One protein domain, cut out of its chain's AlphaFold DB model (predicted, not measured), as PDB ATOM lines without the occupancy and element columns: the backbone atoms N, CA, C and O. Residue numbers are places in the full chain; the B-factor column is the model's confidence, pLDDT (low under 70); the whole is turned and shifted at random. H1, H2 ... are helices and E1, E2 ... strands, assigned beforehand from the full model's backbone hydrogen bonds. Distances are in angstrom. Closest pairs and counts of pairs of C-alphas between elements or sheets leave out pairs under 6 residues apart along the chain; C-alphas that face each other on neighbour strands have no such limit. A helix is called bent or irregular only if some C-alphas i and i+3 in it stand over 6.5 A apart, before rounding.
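This is residues 10 to 91 of the 99 residues of the protein "DNA topoisomerase" of Exophiala aquamarina CBS 119918 (UniProt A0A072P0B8). The model has two lobes joined end to end: a head in which the long helix H3 covers a small parallel sheet of E3 and E4, with H2 crossing one end of H3, and a thin arm made by the antiparallel strand pair E1 and E2 with the short helix H1 beyond it. H2 leads from the arm into the head, and residues 19 to 24 stick out at the arm's far part. The printed part has 82 residues with three named helices and four named strands, in the order E1 H1 E2 H2 E3 H3 E4, of mixed class. The whole is loose, with a radius of gyration of the C-alphas of 16.3 A, and elongated, spanning 48 by 26 by 22 A.

E3, residues 57 to 60, and E4, residues 87 to 90, are parallel neighbours at 23 degrees; N 58 and O 87 are within hydrogen-bond range at 2.8 A, as are N 89 and O 58 at 2.8 A. With H3, residues 66 to 82, they form a strand-helix-strand unit, two parallel neighbour strands with a helix between them in the chain, and its crossover is right-handed. The closest C-alphas of E3 and H3 are those of Ile 60 and Gly 72, 5.9 A apart. H2, residues 39 to 52, touches H3 at a steep tilt of 64 degrees, the same way; H3 does this with residues 75 to 82 alone, and the closest C-alphas are those of Gln 49 and Gly 82, 4.0 A apart. H2 is irregular: C-alphas 40 and 43 are 7.2 A apart. E1, residues 10 to 13, and E2, residues 33 to 37, are antiparallel neighbours at 145 degrees, with N 12 and O 34 at 3.0 A and N 34 and O 12 at 2.8 A, both within hydrogen-bond range. H1, residues 25 to 29, is apart from H2, E3, H3 and E4. In H3 every O i to N i+4 pair is within hydrogen-bond range; H2 has 8 of 10, and H1 has 0 of 1 but 2 of 2 O i to N i+3 pairs.

From first to last C-alpha, H3 measures 25.0 A, H2 20.6 A and E2 13.6 A. E1 begins at C-alpha 10, (48.524, -4.706, -6.354), H3 at C-alpha 66, (45.167, 9.420, -13.981), and E4 ends at C-alpha 90, (50.300, 17.920, -5.016).

The two C-alphas farthest apart are those of Arg 21 and Ser 56, 48.5 A. The link from E1 to H1, 11 residues, is long; the other links are tight. The printed part has no cut, and no printed residue has a pLDDT under 70.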
ATOM      1  N   SER A  10      49.354  -3.880  -5.485       94.88
ATOM      2  CA  SER A  10      48.524  -4.706  -6.354       94.88
ATOM      3  C   SER A  10      47.155  -4.930  -5.728       94.88
ATOM      4  O   SER A  10      47.004  -4.949  -4.501       94.88
ATOM      5  N   LEU A  11      46.158  -5.096  -6.595       94.62
ATOM      6  CA  LEU A  11      44.799  -5.480  -6.246       94.62
ATOM      7  C   LEU A  11      44.590  -6.938  -6.645       94.62
ATOM      8  O   LEU A  11      44.871  -7.316  -7.781       94.62
ATOM      9  N   ASP A  12      44.107  -7.746  -5.710       94.75
ATOM     10  CA  ASP A  12      43.903  -9.178  -5.917       94.75
ATOM     11  C   ASP A  12      42.675  -9.670  -5.144       94.75
ATOM     12  O   ASP A  12      42.211  -9.013  -4.210       94.75
ATOM     13  N   PHE A  13      42.145 -10.830  -5.515       95.00
ATOM     14  CA  PHE A  13      41.082 -11.483  -4.754       95.00
ATOM     15  C   PHE A  13      41.644 -12.176  -3.506       95.00
ATOM     16  O   PHE A  13      42.854 -12.399  -3.376       95.00
ATOM     17  N   ASP A  14      40.759 -12.561  -2.583       91.38
ATOM     18  CA  ASP A  14      41.148 -13.451  -1.489       91.38
ATOM     19  C   ASP A  14      41.744 -14.764  -2.044       91.38
ATOM     20  O   ASP A  14      41.399 -15.248  -3.126       91.38
ATOM     21  N   SER A  15      42.651 -15.352  -1.274       88.81
ATOM     22  CA  SER A  15      43.341 -16.611  -1.544       88.81
ATOM     23  C   SER A  15      42.418 -17.741  -2.012       88.81
ATOM     24  O   SER A  15      42.812 -18.519  -2.883       88.81
ATOM     25  N   GLN A  16      41.183 -17.791  -1.503       89.81
ATOM     26  CA  GLN A  16      40.183 -18.790  -1.883       89.81
ATOM     27  C   GLN A  16      39.692 -18.671  -3.333       89.81
ATOM     28  O   GLN A  16      39.163 -19.644  -3.849       89.81
ATOM     29  N   TYR A  17      39.873 -17.522  -3.992       92.12
ATOM     30  CA  TYR A  17      39.452 -17.270  -5.379       92.12
ATOM     31  C   TYR A  17      40.618 -17.284  -6.380       92.12
ATOM     32  O   TYR A  17      40.425 -17.136  -7.585       92.12
ATOM     33  N   ARG A  18      41.852 -17.448  -5.893       86.44
ATOM     34  CA  ARG A  18      43.073 -17.170  -6.661       86.44
ATOM     35  C   ARG A  18      43.411 -18.239  -7.703       86.44
ATOM     36  O   ARG A  18      44.087 -17.955  -8.689       86.44
ATOM     37  N   ALA A  19      42.986 -19.484  -7.484       91.31
ATOM     38  CA  ALA A  19      43.233 -20.564  -8.438       91.31
ATOM     39  C   ALA A  19      42.135 -20.608  -9.507       91.31
ATOM     40  O   ALA A  19      40.954 -20.512  -9.191       91.31
ATOM     41  N   TRP A  20      42.506 -20.872 -10.762       91.50
ATOM     42  CA  TRP A  20      41.575 -20.917 -11.902       91.50
ATOM     43  C   TRP A  20      40.360 -21.837 -11.722       91.50
ATOM     44  O   TRP A  20      39.330 -21.623 -12.350       91.50
ATOM     45  N   ARG A  21      40.481 -22.879 -10.890       93.12
ATOM     46  CA  ARG A  21      39.409 -23.848 -10.601       93.12
ATOM     47  C   ARG A  21      38.853 -23.734  -9.178       93.12
ATOM     48  O   ARG A  21      38.202 -24.661  -8.713       93.12
ATOM     49  N   SER A  22      39.158 -22.648  -8.471       92.75
ATOM     50  CA  SER A  22      38.759 -22.469  -7.069       92.75
ATOM     51  C   SER A  22      37.299 -22.056  -6.893       92.75
ATOM     52  O   SER A  22      36.681 -22.418  -5.897       92.75
ATOM     53  N   CYS A  23      36.731 -21.343  -7.867       92.50
ATOM     54  CA  CYS A  23      35.344 -20.896  -7.845       92.50
ATOM     55  C   CYS A  23      34.761 -20.818  -9.267       92.50
ATOM     56  O   CYS A  23      35.511 -20.721 -10.245       92.50
ATOM     57  N   PRO A  24      33.425 -20.840  -9.413       93.94
ATOM     58  CA  PRO A  24      32.771 -20.432 -10.649       93.94
ATOM     59  C   PRO A  24      33.103 -18.963 -10.983       93.94
ATOM     60  O   PRO A  24      32.972 -18.117 -10.096       93.94
ATOM     61  N   PRO A  25      33.434 -18.612 -12.243       94.38
ATOM     62  CA  PRO A  25      33.797 -17.239 -12.616       94.38
ATOM     63  C   PRO A  25      32.744 -16.178 -12.272       94.38
ATOM     64  O   PRO A  25      33.092 -15.029 -12.027       94.38
ATOM     65  N   SER A  26      31.461 -16.553 -12.213       95.94
ATOM     66  CA  SER A  26      30.380 -15.643 -11.821       95.94
ATOM     67  C   SER A  26      30.527 -15.115 -10.392       95.94
ATOM     68  O   SER A  26      30.098 -14.002 -10.121       95.94
ATOM     69  N   GLN A  27      31.154 -15.873  -9.487       94.44
ATOM     70  CA  GLN A  27      31.375 -15.424  -8.109       94.44
ATOM     71  C   GLN A  27      32.393 -14.280  -8.016       94.44
ATOM     72  O   GLN A  27      32.364 -13.532  -7.046       94.44
ATOM     73  N   LEU A  28      33.266 -14.106  -9.016       94.69
ATOM     74  CA  LEU A  28      34.280 -13.046  -9.009       94.69
ATOM     75  C   LEU A  28      33.679 -11.639  -9.125       94.69
ATOM     76  O   LEU A  28      34.332 -10.680  -8.727       94.69
ATOM     77  N   PHE A  29      32.447 -11.506  -9.633       95.06
ATOM     78  CA  PHE A  29      31.750 -10.216  -9.697       95.06
ATOM     79  C   PHE A  29      31.338  -9.693  -8.314       95.06
ATOM     80  O   PHE A  29      31.266  -8.482  -8.131       95.06
ATOM     81  N   ASP A  30      31.121 -10.596  -7.352       94.75
ATOM     82  CA  ASP A  30      30.737 -10.270  -5.973       94.75
ATOM     83  C   ASP A  30      31.892 -10.472  -4.972       94.75
ATOM     84  O   ASP A  30      31.767 -10.164  -3.784       94.75
ATOM     85  N   ALA A  31      33.021 -11.022  -5.429       94.12
ATOM     86  CA  ALA A  31      34.160 -11.334  -4.579       94.12
ATOM     87  C   ALA A  31      34.865 -10.062  -4.087       94.12
ATOM     88  O   ALA A  31      35.128  -9.125  -4.842       94.12
ATOM     89  N   VAL A  32      35.233 -10.058  -2.806       94.12
ATOM     90  CA  VAL A  32      35.981  -8.953  -2.199       94.12
ATOM     91  C   VAL A  32      37.421  -8.949  -2.711       94.12
ATOM     92  O   VAL A  32      38.094  -9.983  -2.753       94.12
ATOM     93  N   THR A  33      37.905  -7.762  -3.069       94.81
ATOM     94  CA  THR A  33      39.289  -7.526  -3.490       94.81
ATOM     95  C   THR A  33      40.094  -6.857  -2.386       94.81
ATOM     96  O   THR A  33      39.588  -5.991  -1.668       94.81
ATOM     97  N   HIS A  34      41.377  -7.184  -2.308       94.38
ATOM     98  CA  HIS A  34      42.318  -6.638  -1.346       94.38
ATOM     99  C   HIS A  34      43.468  -5.941  -2.057       94.38
ATOM    100  O   HIS A  34      44.015  -6.441  -3.037       94.38
ATOM    101  N   ILE A  35      43.861  -4.791  -1.514       94.69
ATOM    102  CA  ILE A  35      45.025  -4.042  -1.976       94.69
ATOM    103  C   ILE A  35      46.184  -4.340  -1.029       94.69
ATOM    104  O   ILE A  35      46.060  -4.182   0.190       94.69
ATOM    105  N   SER A  36      47.323  -4.755  -1.576       95.44
ATOM    106  CA  SER A  36      48.525  -5.063  -0.801       95.44
ATOM    107  C   SER A  36      49.774  -4.490  -1.462       95.44
ATOM    108  O   SER A  36      49.800  -4.281  -2.668       95.44
ATOM    109  N   VAL A  37      50.807  -4.188  -0.671       96.50
ATOM    110  CA  VAL A  37      52.098  -3.733  -1.215       96.50
ATOM    111  C   VAL A  37      52.823  -4.926  -1.824       96.50
ATOM    112  O   VAL A  37      53.002  -5.942  -1.142       96.50
ATOM    113  N   ASP A  38      53.286  -4.778  -3.065       96.00
ATOM    114  CA  ASP A  38      54.013  -5.839  -3.758       96.00
ATOM    115  C   ASP A  38      55.269  -6.245  -2.981       96.00
ATOM    116  O   ASP A  38      55.945  -5.418  -2.358       96.00
ATOM    117  N   ARG A  39      55.593  -7.542  -2.998       94.50
ATOM    118  CA  ARG A  39      56.676  -8.110  -2.175       94.50
ATOM    119  C   ARG A  39      58.033  -7.465  -2.463       94.50
ATOM    120  O   ARG A  39      58.791  -7.204  -1.531       94.50
ATOM    121  N   ASP A  40      58.318  -7.185  -3.725       95.81
ATOM    122  CA  ASP A  40      59.533  -6.524  -4.208       95.81
ATOM    123  C   ASP A  40      59.576  -5.022  -3.870       95.81
ATOM    124  O   ASP A  40      60.659  -4.446  -3.757       95.81
ATOM    125  N   LYS A  41      58.425  -4.393  -3.604       96.56
ATOM    126  CA  LYS A  41      58.298  -2.956  -3.298       96.56
ATOM    127  C   LYS A  41      58.168  -2.648  -1.806       96.56
ATOM    128  O   LYS A  41      58.095  -1.484  -1.404       96.56
ATOM    129  N   GLN A  42      58.227  -3.667  -0.946       96.88
ATOM    130  CA  GLN A  42      58.177  -3.516   0.515       96.88
ATOM    131  C   GLN A  42      59.304  -2.636   1.075       96.88
ATOM    132  O   GLN A  42      59.129  -1.942   2.079       96.88
ATOM    133  N   SER A  43      60.490  -2.661   0.464       97.19
ATOM    134  CA  SER A  43      61.605  -1.781   0.842       97.19
ATOM    135  C   SER A  43      61.282  -0.309   0.558       97.19
ATOM    136  O   SER A  43      61.529   0.537   1.416       97.19
ATOM    137  N   ILE A  44      60.660  -0.017  -0.589       97.50
ATOM    138  CA  ILE A  44      60.238   1.330  -0.992       97.50
ATOM    139  C   ILE A  44      59.137   1.839  -0.056       97.50
ATOM    140  O   ILE A  44      59.243   2.943   0.477       97.50
ATOM    141  N   ALA A  45      58.124   1.019   0.237       97.62
ATOM    142  CA  ALA A  45      57.068   1.383   1.183       97.62
ATOM    143  C   ALA A  45      57.627   1.704   2.583       97.62
ATOM    144  O   ALA A  45      57.270   2.724   3.177       97.62
ATOM    145  N   ARG A  46      58.564   0.885   3.086       97.88
ATOM    146  CA  ARG A  46      59.265   1.154   4.354       97.88
ATOM    147  C   ARG A  46      60.102   2.431   4.293       97.88
ATOM    148  O   ARG A  46      60.102   3.187   5.262       97.88
ATOM    149  N   ASN A  47      60.781   2.698   3.178       97.94
ATOM    150  CA  ASN A  47      61.523   3.943   2.986       97.94
ATOM    151  C   ASN A  47      60.595   5.160   3.097       97.94
ATOM    152  O   ASN A  47      60.888   6.067   3.874       97.94
ATOM    153  N   ILE A  48      59.448   5.147   2.410       98.06
ATOM    154  CA  ILE A  48      58.455   6.230   2.468       98.06
ATOM    155  C   ILE A  48      57.986   6.459   3.908       98.06
ATOM    156  O   ILE A  48      57.989   7.596   4.374       98.06
ATOM    157  N   GLN A  49      57.636   5.395   4.634       98.12
ATOM    158  CA  GLN A  49      57.201   5.487   6.033       98.12
ATOM    159  C   GLN A  49      58.285   6.100   6.934       98.12
ATOM    160  O   GLN A  49      58.006   7.007   7.719       98.12
ATOM    161  N   GLN A  50      59.535   5.648   6.791       98.06
ATOM    162  CA  GLN A  50      60.663   6.167   7.566       98.06
ATOM    163  C   GLN A  50      60.929   7.644   7.268       98.06
ATOM    164  O   GLN A  50      61.090   8.432   8.199       98.06
ATOM    165  N   GLN A  51      60.928   8.047   5.996       97.88
ATOM    166  CA  GLN A  51      61.105   9.452   5.621       97.88
ATOM    167  C   GLN A  51      59.940  10.317   6.126       97.88
ATOM    168  O   GLN A  51      60.171  11.383   6.694       97.88
ATOM    169  N   ALA A  52      58.700   9.834   6.004       97.88
ATOM    170  CA  ALA A  52      57.507  10.547   6.455       97.88
ATOM    171  C   ALA A  52      57.501  10.800   7.970       97.88
ATOM    172  O   ALA A  52      57.086  11.874   8.402       97.88
ATOM    173  N   SER A  53      58.017   9.865   8.778       97.94
ATOM    174  CA  SER A  53      58.118  10.032  10.241       97.94
ATOM    175  C   SER A  53      58.965  11.235  10.676       97.94
ATOM    176  O   SER A  53      58.814  11.723  11.794       97.94
ATOM    177  N   ARG A  54      59.838  11.734   9.791       97.56
ATOM    178  CA  ARG A  54      60.736  12.874  10.033       97.56
ATOM    179  C   ARG A  54      60.372  14.108   9.205       97.56
ATOM    180  O   ARG A  54      61.121  15.079   9.205       97.56
ATOM    181  N   ALA A  55      59.252  14.071   8.485       97.44
ATOM    182  CA  ALA A  55      58.820  15.136   7.592       97.44
ATOM    183  C   ALA A  55      57.463  15.700   8.017       97.44
ATOM    184  O   ALA A  55      56.548  14.963   8.383       97.44
ATOM    185  N   SER A  56      57.313  17.019   7.908       97.88
ATOM    186  CA  SER A  56      56.047  17.707   8.194       97.88
ATOM    187  C   SER A  56      55.128  17.788   6.974       97.88
ATOM    188  O   SER A  56      53.909  17.884   7.121       97.88
ATOM    189  N   VAL A  57      55.699  17.751   5.764       98.25
ATOM    190  CA  VAL A  57      54.972  17.910   4.498       98.25
ATOM    191  C   VAL A  57      55.469  16.891   3.470       98.25
ATOM    192  O   VAL A  57      56.675  16.706   3.313       98.25
ATOM    193  N   LEU A  58      54.543  16.265   2.747       98.38
ATOM    194  CA  LEU A  58      54.785  15.424   1.577       98.38
ATOM    195  C   LEU A  58      54.338  16.174   0.321       98.38
ATOM    196  O   LEU A  58      53.160  16.502   0.193       98.38
ATOM    197  N   PHE A  59      55.252  16.380  -0.625       98.12
ATOM    198  CA  PHE A  59      54.921  16.850  -1.970       98.12
ATOM    199  C   PHE A  59      54.918  15.675  -2.949       98.12
ATOM    200  O   PHE A  59      55.932  14.997  -3.102       98.12
ATOM    201  N   ILE A  60      53.787  15.451  -3.615       97.94
ATOM    202  CA  ILE A  60      53.630  14.448  -4.673       97.94
ATOM    203  C   ILE A  60      53.987  15.086  -6.016       97.94
ATOM    204  O   ILE A  60      53.395  16.098  -6.404       97.94
ATOM    205  N   TRP A  61      54.942  14.461  -6.700       97.31
ATOM    206  CA  TRP A  61      55.516  14.884  -7.980       97.31
ATOM    207  C   TRP A  61      55.376  13.813  -9.073       97.31
ATOM    208  O   TRP A  61      56.126  13.826 -10.038       97.31
ATOM    209  N   THR A  62      54.444  12.873  -8.923       96.62
ATOM    210  CA  THR A  62      54.108  11.919  -9.989       96.62
ATOM    211  C   THR A  62      53.569  12.645 -11.224       96.62
ATOM    212  O   THR A  62      53.161  13.811 -11.135       96.62
ATOM    213  N   ASP A  63      53.550  11.971 -12.371       96.12
ATOM    214  CA  ASP A  63      53.039  12.546 -13.617       96.12
ATOM    215  C   ASP A  63      51.589  13.028 -13.466       96.12
ATOM    216  O   ASP A  63      50.821  12.526 -12.643       96.12
ATOM    217  N   CYS A  64      51.224  14.085 -14.191       96.44
ATOM    218  CA  CYS A  64      49.924  14.750 -14.049       96.44
ATOM    219  C   CYS A  64      48.832  14.100 -14.917       96.44
ATOM    220  O   CYS A  64      48.112  14.790 -15.639       96.44
ATOM    221  N   ASP A  65      48.702  12.777 -14.828       97.25
ATOM    222  CA  ASP A  65      47.647  11.982 -15.459       97.25
ATOM    223  C   ASP A  65      46.934  11.076 -14.435       97.25
ATOM    224  O   ASP A  65      47.221  11.105 -13.238       97.25
ATOM    225  N   ARG A  66      45.949  10.285 -14.884       97.44
ATOM    226  CA  ARG A  66      45.167   9.420 -13.981       97.44
ATOM    227  C   ARG A  66      46.032   8.394 -13.245       97.44
ATOM    228  O   ARG A  66      45.740   8.095 -12.089       97.44
ATOM    229  N   GLU A  67      47.065   7.882 -13.903       96.88
ATOM    230  CA  GLU A  67      47.949   6.863 -13.349       96.88
ATOM    231  C   GLU A  67      48.875   7.465 -12.293       96.88
ATOM    232  O   GLU A  67      48.977   6.970 -11.169       96.88
ATOM    233  N   GLY A  68      49.478   8.611 -12.603       97.38
ATOM    234  CA  GLY A  68      50.310   9.351 -11.670       97.38
ATOM    235  C   GLY A  68      49.534   9.825 -10.440       97.38
ATOM    236  O   GLY A  68      50.079   9.791  -9.333       97.38
ATOM    237  N   GLU A  69      48.256  10.197 -10.569       98.00
ATOM    238  CA  GLU A  69      47.403  10.475  -9.404       98.00
ATOM    239  C   GLU A  69      47.149   9.217  -8.555       98.00
ATOM    240  O   GLU A  69      47.171   9.304  -7.324       98.00
ATOM    241  N   HIS A  70      46.954   8.048  -9.179       97.50
ATOM    242  CA  HIS A  70      46.771   6.787  -8.456       97.50
ATOM    243  C   HIS A  70      48.032   6.405  -7.672       97.50
ATOM    244  O   HIS A  70      47.970   6.228  -6.453       97.50
ATOM    245  N   ILE A  71      49.193   6.397  -8.333       97.94
ATOM    246  CA  ILE A  71      50.499   6.137  -7.706       97.94
ATOM    247  C   ILE A  71      50.779   7.165  -6.598       97.94
ATOM    248  O   ILE A  71      51.240   6.824  -5.507       97.94
ATOM    249  N   GLY A  72      50.451   8.439  -6.830       97.88
ATOM    250  CA  GLY A  72      50.547   9.491  -5.816       97.88
ATOM    251  C   GLY A  72      49.697   9.193  -4.575       97.88
ATOM    252  O   GLY A  72      50.141   9.414  -3.443       97.88
ATOM    253  N   GLY A  73      48.497   8.643  -4.772       97.94
ATOM    254  CA  GLY A  73      47.621   8.146  -3.711       97.94
ATOM    255  C   GLY A  73      48.249   7.013  -2.896       97.94
ATOM    256  O   GLY A  73      48.235   7.067  -1.667       97.94
ATOM    257  N   GLU A  74      48.881   6.042  -3.550       98.06
ATOM    258  CA  GLU A  74      49.573   4.942  -2.866       98.06
ATOM    259  C   GLU A  74      50.736   5.454  -1.999       98.06
ATOM    260  O   GLU A  74      50.885   5.053  -0.839       98.06
ATOM    261  N   VAL A  75      51.534   6.395  -2.521       98.12
ATOM    262  CA  VAL A  75      52.629   7.045  -1.777       98.12
ATOM    263  C   VAL A  75      52.092   7.788  -0.558       98.12
ATOM    264  O   VAL A  75      52.638   7.648   0.540       98.12
ATOM    265  N   ARG A  76      51.007   8.556  -0.723       98.19
ATOM    266  CA  ARG A  76      50.320   9.248   0.376       98.19
ATOM    267  C   ARG A  76      49.917   8.270   1.474       98.19
ATOM    268  O   ARG A  76      50.132   8.560   2.651       98.19
ATOM    269  N   ASP A  77      49.336   7.137   1.105       97.94
ATOM    270  CA  ASP A  77      48.810   6.171   2.066       97.94
ATOM    271  C   ASP A  77      49.942   5.486   2.842       97.94
ATOM    272  O   ASP A  77      49.839   5.318   4.058       97.94
ATOM    273  N   GLN A  78      51.073   5.186   2.195       97.94
ATOM    274  CA  GLN A  78      52.268   4.712   2.903       97.94
ATOM    275  C   GLN A  78      52.884   5.796   3.794       97.94
ATOM    276  O   GLN A  78      53.249   5.514   4.934       97.94
ATOM    277  N   ALA A  79      52.958   7.047   3.337       98.25
ATOM    278  CA  ALA A  79      53.485   8.143   4.146       98.25
ATOM    279  C   ALA A  79      52.642   8.382   5.406       98.25
ATOM    280  O   ALA A  79      53.194   8.546   6.493       98.25
ATOM    281  N   LYS A  80      51.308   8.321   5.293       98.44
ATOM    282  CA  LYS A  80      50.391   8.455   6.434       98.44
ATOM    283  C   LYS A  80      50.525   7.332   7.462       98.44
ATOM    284  O   LYS A  80      50.288   7.585   8.639       98.44
ATOM    285  N   LYS A  81      50.949   6.127   7.063       97.94
ATOM    286  CA  LYS A  81      51.299   5.058   8.018       97.94
ATOM    287  C   LYS A  81      52.527   5.423   8.859       97.94
ATOM    288  O   LYS A  81      52.565   5.090  10.036       97.94
ATOM    289  N   GLY A  82      53.508   6.115   8.273       97.75
ATOM    290  CA  GLY A  82      54.703   6.589   8.985       97.75
ATOM    291  C   GLY A  82      54.483   7.874   9.793       97.75
ATOM    292  O   GLY A  82      55.078   8.049  10.853       97.75
ATOM    293  N   ASN A  83      53.623   8.771   9.310       98.31
ATOM    294  CA  ASN A  83      53.224   9.997   9.996       98.31
ATOM    295  C   ASN A  83      51.768  10.363   9.649       98.31
ATOM    296  O   ASN A  83      51.523  11.002   8.623       98.31
ATOM    297  N   PRO A  84      50.791  10.039  10.516       98.19
ATOM    298  CA  PRO A  84      49.377  10.321  10.254       98.19
ATOM    299  C   PRO A  84      49.036  11.811  10.114       98.19
ATOM    300  O   PRO A  84      47.996  12.151   9.554       98.19
ATOM    301  N   ARG A  85      49.898  12.703  10.625       98.12
ATOM    302  CA  ARG A  85      49.701  14.160  10.626       98.12
ATOM    303  C   ARG A  85      50.419  14.868   9.476       98.12
ATOM    304  O   ARG A  85      50.346  16.091   9.401       98.12
ATOM    305  N   ILE A  86      51.122  14.137   8.606       98.38
ATOM    306  CA  ILE A  86      51.869  14.743   7.502       98.38
ATOM    307  C   ILE A  86      50.927  15.525   6.577       98.38
ATOM    308  O   ILE A  86      49.901  15.013   6.121       98.38
ATOM    309  N   ALA A  87      51.270  16.779   6.289       98.50
ATOM    310  CA  ALA A  87      50.511  17.589   5.346       98.50
ATOM    311  C   ALA A  87      50.826  17.137   3.916       98.50
ATOM    312  O   ALA A  87      51.983  17.098   3.513       98.50
ATOM    313  N   VAL A  88      49.806  16.811   3.126       98.31
ATOM    314  CA  VAL A  88      49.991  16.306   1.758       98.31
ATOM    315  C   VAL A  88      49.720  17.431   0.765       98.31
ATOM    316  O   VAL A  88      48.705  18.122   0.856       98.31
ATOM    317  N   LYS A  89      50.635  17.623  -0.184       98.25
ATOM    318  CA  LYS A  89      50.567  18.614  -1.258       98.25
ATOM    319  C   LYS A  89      50.812  17.928  -2.598       98.25
ATOM    320  O   LYS A  89      51.589  16.982  -2.683       98.25
ATOM    321  N   ARG A  90      50.164  18.426  -3.648       97.75
ATOM    322  CA  ARG A  90      50.300  17.920  -5.016       97.75
ATOM    323  C   ARG A  90      50.906  19.004  -5.898       97.75
ATOM    324  O   ARG A  90      50.307  20.066  -6.042       97.75
ATOM    325  N   ALA A  91      52.082  18.744  -6.459       96.31
ATOM    326  CA  ALA A  91      52.662  19.602  -7.483       96.31
ATOM    327  C   ALA A  91      52.000  19.311  -8.833       96.31
ATOM    328  O   ALA A  91      51.712  18.154  -9.122       96.31
TER     329      ALA A  91